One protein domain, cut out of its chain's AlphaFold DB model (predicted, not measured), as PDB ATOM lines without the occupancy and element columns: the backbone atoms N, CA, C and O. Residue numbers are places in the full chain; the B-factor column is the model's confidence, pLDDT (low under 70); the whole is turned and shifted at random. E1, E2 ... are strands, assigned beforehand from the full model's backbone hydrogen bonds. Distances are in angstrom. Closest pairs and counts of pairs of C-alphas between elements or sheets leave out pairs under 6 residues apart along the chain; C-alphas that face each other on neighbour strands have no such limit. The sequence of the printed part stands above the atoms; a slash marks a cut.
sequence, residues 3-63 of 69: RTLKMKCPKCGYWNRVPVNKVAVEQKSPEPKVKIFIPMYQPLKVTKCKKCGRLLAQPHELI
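AT A GLANCE: This is residues 3 to 63 of the 69 residues of an uncharacterized protein of Candidatus Heimdallarchaeota archaeon (UniProt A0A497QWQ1). The model is a long, strongly twisted ribbon of antiparallel strands: the bent strand E2 pairs with E1 near one end and with E3 over the rest of its length, and the two-strand part E2 and E3 runs out to a loop at the far end. Near the end with E1, the short strand E4 folds back beside residues 47 to 48 as a second, small antiparallel pairing. The printed part has 61 residues with no named helix and four named strands, E1, E2, E3 and E4 along the chain; the sheet's order is E1, E2, E3. The class is all strand, with 30 of the 61 residues in named elements, under half. The whole is loose, with a radius of gyration of the C-alphas of 14.7 A, and its outline is a rod spanning 48 by 19 by 16 A.

IN THESE COORDINATES: E1 is residues 3 to 8, 16.3 A from first to last C-alpha, beginning with C-alpha 3 at (3.732, -19.385, 25.531). E2, the longest strand, is residues 15 to 27 and measures 30.2 A; C-alpha 27 is at (23.899, -10.332, 29.895). E3 is residues 36 to 43, 22.4 A long. E4 is residues 55 to 57, 6.1 A long, and ends with C-alpha 57 at (4.119, -6.996, 18.625).

HOW THE PARTS SIT: E1, E2 and E3 form a meander, each strand the antiparallel neighbour of the one before. E1 and E2 are a hairpin, with 115 degrees between their directions; N 5 and O 18 are within hydrogen-bond range at 2.8 A, and so are N 16 and O 7 at 2.8 A. E2 bends by 73 degrees at residue 19, and its pairing is staggered: residues 15 to 20 pair with E1 and residues 20 to 27 with E3. E2 and E3 are also a hairpin, at 146 degrees, with N 23 and O 40 within hydrogen-bond range at 2.8 A and N 38 and O 25 at 2.9 A. E1 and E3 are the edge strands. E4 pairs with no named strand, but residues 47 to 48 pair antiparallel with it. The closest C-alphas of E3 and E4 are those of Pro 43 and Ala 57, 6.3 A apart. E1 and E4 are only just apart, 8.1 A at their closest.

THE WHOLE: The two C-alphas farthest apart are those of Lys 33 and Lys 51, at 47.7 A. The printed part has no cut. The link E3 to E4, 11 residues, is long, while E1 to E2 and E2 to E3 are short links. The mean pLDDT of the printed part is 89.5, and no printed residue is under 70.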
ATOM      1  N   ARG A   3       4.495 -20.016  24.444       85.44
ATOM      2  CA  ARG A   3       3.732 -19.385  25.531       85.44
ATOM      3  C   ARG A   3       2.808 -18.314  24.970       85.44
ATOM      4  O   ARG A   3       3.011 -17.809  23.874       85.44
ATOM      5  N   THR A   4       1.779 -17.965  25.733       90.88
ATOM      6  CA  THR A   4       0.887 -16.854  25.392       90.88
ATOM      7  C   THR A   4       1.078 -15.745  26.414       90.88
ATOM      8  O   THR A   4       0.781 -15.940  27.591       90.88
ATOM      9  N   LEU A   5       1.571 -14.589  25.976       89.94
ATOM     10  CA  LEU A   5       1.736 -13.401  26.803       89.94
ATOM     11  C   LEU A   5       0.457 -12.558  26.751       89.94
ATOM     12  O   LEU A   5      -0.079 -12.296  25.674       89.94
ATOM     13  N   LYS A   6      -0.052 -12.135  27.911       91.56
ATOM     14  CA  LYS A   6      -1.142 -11.155  27.976       91.56
ATOM     15  C   LYS A   6      -0.538  -9.755  27.950       91.56
ATOM     16  O   LYS A   6       0.227  -9.408  28.841       91.56
ATOM     17  N   MET A   7      -0.895  -8.958  26.951       90.25
ATOM     18  CA  MET A   7      -0.421  -7.584  26.798       90.25
ATOM     19  C   MET A   7      -1.598  -6.622  26.738       90.25
ATOM     20  O   MET A   7      -2.558  -6.838  25.993       90.25
ATOM     21  N   LYS A   8      -1.523  -5.540  27.509       92.06
ATOM     22  CA  LYS A   8      -2.511  -4.464  27.466       92.06
ATOM     23  C   LYS A   8      -2.216  -3.561  26.269       92.06
ATOM     24  O   LYS A   8      -1.079  -3.149  26.065       92.06
ATOM     25  N   CYS A   9      -3.229  -3.255  25.465       92.12
ATOM     26  CA  CYS A   9      -3.074  -2.310  24.367       92.12
ATOM     27  C   CYS A   9      -2.858  -0.896  24.931       92.12
ATOM     28  O   CYS A   9      -3.725  -0.427  25.672       92.12
ATOM     29  N   PRO A  10      -1.789  -0.181  24.536       89.81
ATOM     30  CA  PRO A  10      -1.515   1.158  25.054       89.81
ATOM     31  C   PRO A  10      -2.557   2.194  24.609       89.81
ATOM     32  O   PRO A  10      -2.769   3.177  25.300       89.81
ATOM     33  N   LYS A  11      -3.243   1.975  23.474       92.62
ATOM     34  CA  LYS A  11      -4.251   2.916  22.952       92.62
ATOM     35  C   LYS A  11      -5.614   2.782  23.634       92.62
ATOM     36  O   LYS A  11      -6.228   3.782  23.960       92.62
ATOM     37  N   CYS A  12      -6.126   1.558  23.774       93.31
ATOM     38  CA  CYS A  12      -7.517   1.324  24.195       93.31
ATOM     39  C   CYS A  12      -7.651   0.496  25.480       93.31
ATOM     40  O   CYS A  12      -8.757   0.091  25.829       93.31
ATOM     41  N   GLY A  13      -6.536   0.139  26.121       92.50
ATOM     42  CA  GLY A  13      -6.514  -0.608  27.379       92.50
ATOM     43  C   GLY A  13      -6.967  -2.072  27.302       92.50
ATOM     44  O   GLY A  13      -6.992  -2.742  28.330       92.50
ATOM     45  N   TYR A  14      -7.311  -2.589  26.118       94.19
ATOM     46  CA  TYR A  14      -7.796  -3.962  25.955       94.19
ATOM     47  C   TYR A  14      -6.669  -4.985  26.132       94.19
ATOM     48  O   TYR A  14      -5.567  -4.805  25.605       94.19
ATOM     49  N   TRP A  15      -6.955  -6.079  26.831       93.19
ATOM     50  CA  TRP A  15      -6.014  -7.177  27.038       93.19
ATOM     51  C   TRP A  15      -5.994  -8.127  25.843       93.19
ATOM     52  O   TRP A  15      -6.978  -8.790  25.530       93.19
ATOM     53  N   ASN A  16      -4.837  -8.237  25.200       93.19
ATOM     54  CA  ASN A  16      -4.613  -9.102  24.053       93.19
ATOM     55  C   ASN A  16      -3.740 -10.292  24.436       93.19
ATOM     56  O   ASN A  16      -2.871 -10.197  25.298       93.19
ATOM     57  N   ARG A  17      -3.968 -11.419  23.761       92.19
ATOM     58  CA  ARG A  17      -3.147 -12.625  23.870       92.19
ATOM     59  C   ARG A  17      -2.169 -12.658  22.699       92.19
ATOM     60  O   ARG A  17      -2.605 -12.728  21.553       92.19
ATOM     61  N   VAL A  18      -0.878 -12.612  22.999       91.44
ATOM     62  CA  VAL A  18       0.218 -12.592  22.025       91.44
ATOM     63  C   VAL A  18       0.981 -13.915  22.123       91.44
ATOM     64  O   VAL A  18       1.475 -14.239  23.204       91.44
ATOM     65  N   PRO A  19       1.064 -14.721  21.052       92.31
ATOM     66  CA  PRO A  19       1.864 -15.939  21.071       92.31
ATOM     67  C   PRO A  19       3.350 -15.580  20.994       92.31
ATOM     68  O   PRO A  19       3.785 -14.889  20.072       92.31
ATOM     69  N   VAL A  20       4.119 -16.056  21.967       92.44
ATOM     70  CA  VAL A  20       5.537 -15.740  22.138       92.44
ATOM     71  C   VAL A  20       6.356 -16.995  22.438       92.44
ATOM     72  O   VAL A  20       5.865 -17.969  23.016       92.44
ATOM     73  N   ASN A  21       7.641 -16.941  22.118       91.81
ATOM     74  CA  ASN A  21       8.661 -17.830  22.648       91.81
ATOM     75  C   ASN A  21       9.394 -17.125  23.787       91.81
ATOM     76  O   ASN A  21       9.751 -15.957  23.668       91.81
ATOM     77  N   LYS A  22       9.639 -17.832  24.892       88.06
ATOM     78  CA  LYS A  22      10.540 -17.341  25.940       88.06
ATOM     79  C   LYS A  22      11.979 -17.644  25.524       88.06
ATOM     80  O   LYS A  22      12.288 -18.806  25.268       88.06
ATOM     81  N   VAL A  23      12.819 -16.620  25.488       89.69
ATOM     82  CA  VAL A  23      14.249 -16.692  25.167       89.69
ATOM     83  C   VAL A  23      15.022 -16.210  26.393       89.69
ATOM     84  O   VAL A  23      14.585 -15.283  27.068       89.69
ATOM     85  N   ALA A  24      16.130 -16.861  26.731       87.88
ATOM     86  CA  ALA A  24      17.046 -16.377  27.758       87.88
ATOM     87  C   ALA A  24      18.227 -15.715  27.050       87.88
ATOM     88  O   ALA A  24      18.910 -16.376  26.273       87.88
ATOM     89  N   VAL A  25      18.425 -14.418  27.278       88.12
ATOM     90  CA  VAL A  25      19.544 -13.664  26.703       88.12
ATOM     91  C   VAL A  25      20.603 -13.493  27.779       88.12
ATOM     92  O   VAL A  25      20.297 -13.061  28.892       88.12
ATOM     93  N   GLU A  26      21.834 -13.876  27.459       88.06
ATOM     94  CA  GLU A  26      22.979 -13.700  28.345       88.06
ATOM     95  C   GLU A  26      23.352 -12.216  28.410       88.06
ATOM     96  O   GLU A  26      23.536 -11.554  27.386       88.06
ATOM     97  N   GLN A  27      23.434 -11.683  29.625       85.19
ATOM     98  CA  GLN A  27      23.899 -10.332  29.895       85.19
ATOM     99  C   GLN A  27      25.299 -10.401  30.503       85.19
ATOM    100  O   GLN A  27      25.582 -11.251  31.349       85.19
ATOM    101  N   LYS A  28      26.170  -9.474  30.089       82.94
ATOM    102  CA  LYS A  28      27.501  -9.324  30.682       82.94
ATOM    103  C   LYS A  28      27.355  -8.992  32.167       82.94
ATOM    104  O   LYS A  28      26.724  -7.996  32.518       82.94
ATOM    105  N   SER A  29      27.932  -9.838  33.013       82.38
ATOM    106  CA  SER A  29      28.036  -9.603  34.448       82.38
ATOM    107  C   SER A  29      29.304  -8.800  34.756       82.38
ATOM    108  O   SER A  29      30.329  -9.041  34.113       82.38
ATOM    109  N   PRO A  30      29.272  -7.878  35.733       80.94
ATOM    110  CA  PRO A  30      30.487  -7.253  36.254       80.94
ATOM    111  C   PRO A  30      31.416  -8.266  36.948       80.94
ATOM    112  O   PRO A  30      32.621  -8.046  37.011       80.94
ATOM    113  N   GLU A  31      30.884  -9.397  37.425       84.12
ATOM    114  CA  GLU A  31      31.667 -10.473  38.035       84.12
ATOM    115  C   GLU A  31      31.949 -11.608  37.034       84.12
ATOM    116  O   GLU A  31      31.004 -12.197  36.498       84.12
ATOM    117  N   PRO A  32      33.222 -12.005  36.825       77.75
ATOM    118  CA  PRO A  32      33.618 -12.940  35.765       77.75
ATOM    119  C   PRO A  32      33.122 -14.382  35.962       77.75
ATOM    120  O   PRO A  32      33.110 -15.159  35.011       77.75
ATOM    121  N   LYS A  33      32.710 -14.760  37.180       85.62
ATOM    122  CA  LYS A  33      32.194 -16.109  37.482       85.62
ATOM    123  C   LYS A  33      30.666 -16.202  37.454       85.62
ATOM    124  O   LYS A  33      30.132 -17.304  37.563       85.62
ATOM    125  N   VAL A  34      29.958 -15.082  37.301       86.44
ATOM    126  CA  VAL A  34      28.491 -15.044  37.345       86.44
ATOM    127  C   VAL A  34      27.942 -14.855  35.936       86.44
ATOM    128  O   VAL A  34      28.271 -13.888  35.259       86.44
ATOM    129  N   LYS A  35      27.067 -15.766  35.495       86.25
ATOM    130  CA  LYS A  35      26.310 -15.614  34.245       86.25
ATOM    131  C   LYS A  35      24.903 -15.124  34.559       86.25
ATOM    132  O   LYS A  35      24.166 -15.785  35.291       86.25
ATOM    133  N   ILE A  36      24.525 -13.980  33.995       87.25
ATOM    134  CA  ILE A  36      23.191 -13.401  34.163       87.25
ATOM    135  C   ILE A  36      22.372 -13.730  32.918       87.25
ATOM    136  O   ILE A  36      22.729 -13.341  31.810       87.25
ATOM    137  N   PHE A  37      21.250 -14.423  33.098       88.88
ATOM    138  CA  PHE A  37      20.314 -14.724  32.016       88.88
ATOM    139  C   PHE A  37      19.024 -13.931  32.204       88.88
ATOM    140  O   PHE A  37      18.249 -14.192  33.128       88.88
ATOM    141  N   ILE A  38      18.762 -12.983  31.305       89.12
ATOM    142  CA  ILE A  38      17.520 -12.214  31.313       89.12
ATOM    143  C   ILE A  38      16.464 -12.951  30.483       89.12
ATOM    144  O   ILE A  38      16.691 -13.250  29.308       89.12
ATOM    145  N   PRO A  39      15.272 -13.220  31.045       90.12
ATOM    146  CA  PRO A  39      14.164 -13.745  30.267       90.12
ATOM    147  C   PRO A  39      13.568 -12.654  29.366       90.12
ATOM    148  O   PRO A  39      13.008 -11.668  29.847       90.12
ATOM    149  N   MET A  40      13.616 -12.880  28.059       91.38
ATOM    150  CA  MET A  40      12.950 -12.083  27.030       91.38
ATOM    151  C   MET A  40      11.872 -12.911  26.323       91.38
ATOM    152  O   MET A  40      11.821 -14.141  26.429       91.38
ATOM    153  N   TYR A  41      10.977 -12.235  25.608       91.44
ATOM    154  CA  TYR A  41       9.876 -12.862  24.884       91.44
ATOM    155  C   TYR A  41       9.878 -12.423  23.426       91.44
ATOM    156  O   TYR A  41       9.755 -11.239  23.136       91.44
ATOM    157  N   GLN A  42       9.975 -13.385  22.515       91.56
ATOM    158  CA  GLN A  42       9.935 -13.148  21.078       91.56
ATOM    159  C   GLN A  42       8.541 -13.486  20.529       91.56
ATOM    160  O   GLN A  42       8.116 -14.640  20.645       91.56
ATOM    161  N   PRO A  43       7.806 -12.537  19.938       92.81
ATOM    162  CA  PRO A  43       6.545 -12.808  19.257       92.81
ATOM    163  C   PRO A  43       6.727 -13.792  18.100       92.81
ATOM    164  O   PRO A  43       7.709 -13.752  17.374       92.81
ATOM    165  N   LEU A  44       5.762 -14.689  17.907       90.56
ATOM    166  CA  LEU A  44       5.801 -15.650  16.795       90.56
ATOM    167  C   LEU A  44       5.209 -15.091  15.501       90.56
ATOM    168  O   LEU A  44       5.520 -15.559  14.413       90.56
ATOM    169  N   LYS A  45       4.300 -14.124  15.623       90.69
ATOM    170  CA  LYS A  45       3.590 -13.515  14.501       90.69
ATOM    171  C   LYS A  45       3.287 -12.061  14.803       90.69
ATOM    172  O   LYS A  45       3.187 -11.670  15.970       90.69
ATOM    173  N   VAL A  46       3.066 -11.286  13.746       91.38
ATOM    174  CA  VAL A  46       2.547  -9.927  13.879       91.38
ATOM    175  C   VAL A  46       1.198  -9.996  14.583       91.38
ATOM    176  O   VAL A  46       0.261 -10.644  14.110       91.38
ATOM    177  N   THR A  47       1.106  -9.358  15.746       90.94
ATOM    178  CA  THR A  47      -0.107  -9.381  16.564       90.94
ATOM    179  C   THR A  47      -0.666  -7.972  16.670       90.94
ATOM    180  O   THR A  47       0.025  -7.046  17.091       90.94
ATOM    181  N   LYS A  48      -1.928  -7.805  16.271       93.75
ATOM    182  CA  LYS A  48      -2.674  -6.546  16.373       93.75
ATOM    183  C   LYS A  48      -3.669  -6.620  17.529       93.75
ATOM    184  O   LYS A  48      -4.104  -7.702  17.926       93.75
ATOM    185  N   CYS A  49      -4.036  -5.467  18.072       93.69
ATOM    186  CA  CYS A  49      -5.078  -5.359  19.077       93.69
ATOM    187  C   CYS A  49      -6.421  -5.767  18.472       93.69
ATOM    188  O   CYS A  49      -6.847  -5.179  17.479       93.69
ATOM    189  N   LYS A  50      -7.121  -6.707  19.111       93.12
ATOM    190  CA  LYS A  50      -8.437  -7.172  18.653       93.12
ATOM    191  C   LYS A  50      -9.493  -6.065  18.629       93.12
ATOM    192  O   LYS A  50     -10.402  -6.127  17.820       93.12
ATOM    193  N   LYS A  51      -9.374  -5.069  19.516       93.12
ATOM    194  CA  LYS A  51     -10.367  -3.992  19.656       93.12
ATOM    195  C   LYS A  51     -10.123  -2.813  18.715       93.12
ATOM    196  O   LYS A  51     -11.070  -2.278  18.164       93.12
ATOM    197  N   CYS A  52      -8.874  -2.368  18.567       93.94
ATOM    198  CA  CYS A  52      -8.558  -1.126  17.843       93.94
ATOM    199  C   CYS A  52      -7.621  -1.311  16.642       93.94
ATOM    200  O   CYS A  52      -7.170  -0.319  16.075       93.94
ATOM    201  N   GLY A  53      -7.248  -2.548  16.300       91.88
ATOM    202  CA  GLY A  53      -6.413  -2.868  15.136       91.88
ATOM    203  C   GLY A  53      -4.947  -2.427  15.230       91.88
ATOM    204  O   GLY A  53      -4.153  -2.760  14.352       91.88
ATOM    205  N   ARG A  54      -4.554  -1.714  16.294       92.75
ATOM    206  CA  ARG A  54      -3.181  -1.225  16.482       92.75
ATOM    207  C   ARG A  54      -2.193  -2.383  16.598       92.75
ATOM    208  O   ARG A  54      -2.462  -3.354  17.299       92.75
ATOM    209  N   LEU A  55      -1.038  -2.252  15.959       91.38
ATOM    210  CA  LEU A  55       0.066  -3.200  16.078       91.38
ATOM    211  C   LEU A  55       0.585  -3.252  17.527       91.38
ATOM    212  O   LEU A  55       0.794  -2.208  18.145       91.38
ATOM    213  N   LEU A  56       0.722  -4.462  18.078       89.75
ATOM    214  CA  LEU A  56       1.189  -4.694  19.449       89.75
ATOM    215  C   LEU A  56       2.580  -5.312  19.509       89.75
ATOM    216  O   LEU A  56       3.314  -5.021  20.443       89.75
ATOM    217  N   ALA A  57       2.892  -6.214  18.580       87.88
ATOM    218  CA  ALA A  57       4.119  -6.996  18.625       87.88
ATOM    219  C   ALA A  57       4.484  -7.525  17.232       87.88
ATOM    220  O   ALA A  57       3.587  -7.973  16.500       87.88
ATOM    221  N   GLN A  58       5.779  -7.520  16.901       90.19
ATOM    222  CA  GLN A  58       6.335  -8.108  15.676       90.19
ATOM    223  C   GLN A  58       7.355  -9.222  15.971       90.19
ATOM    224  O   GLN A  58       7.984  -9.199  17.025       90.19
ATOM    225  N   PRO A  59       7.567 -10.191  15.057       85.94
ATOM    226  CA  PRO A  59       8.438 -11.345  15.316       85.94
ATOM    227  C   PRO A  59       9.921 -11.052  15.577       85.94
ATOM    228  O   PRO A  59      10.615 -11.885  16.162       85.94
ATOM    229  N   HIS A  60      10.410  -9.891  15.142       83.00
ATOM    230  CA  HIS A  60      11.808  -9.480  15.301       83.00
ATOM    231  C   HIS A  60      12.052  -8.622  16.550       83.00
ATOM    232  O   HIS A  60      13.196  -8.321  16.870       83.00
ATOM    233  N   GLU A  61      10.998  -8.242  17.275       85.94
ATOM    234  CA  GLU A  61      11.115  -7.443  18.494       85.94
ATOM    235  C   GLU A  61      11.196  -8.358  19.717       85.94
ATOM    236  O   GLU A  61      10.355  -9.237  19.911       85.94
ATOM    237  N   LEU A  62      12.190  -8.146  20.581       87.00
ATOM    238  CA  LEU A  62      12.254  -8.819  21.874       87.00
ATOM    239  C   LEU A  62      11.537  -7.976  22.926       87.00
ATOM    240  O   LEU A  62      11.856  -6.810  23.142       87.00
ATOM    241  N   ILE A  63      10.579  -8.587  23.615       86.50
ATOM    242  CA  ILE A  63       9.805  -7.944  24.673       86.50
ATOM    243  C   ILE A  63      10.402  -8.344  26.019       86.50
ATOM    244  O   ILE A  63      10.467  -9.529  26.357       86.50
TER     245      ILE A  63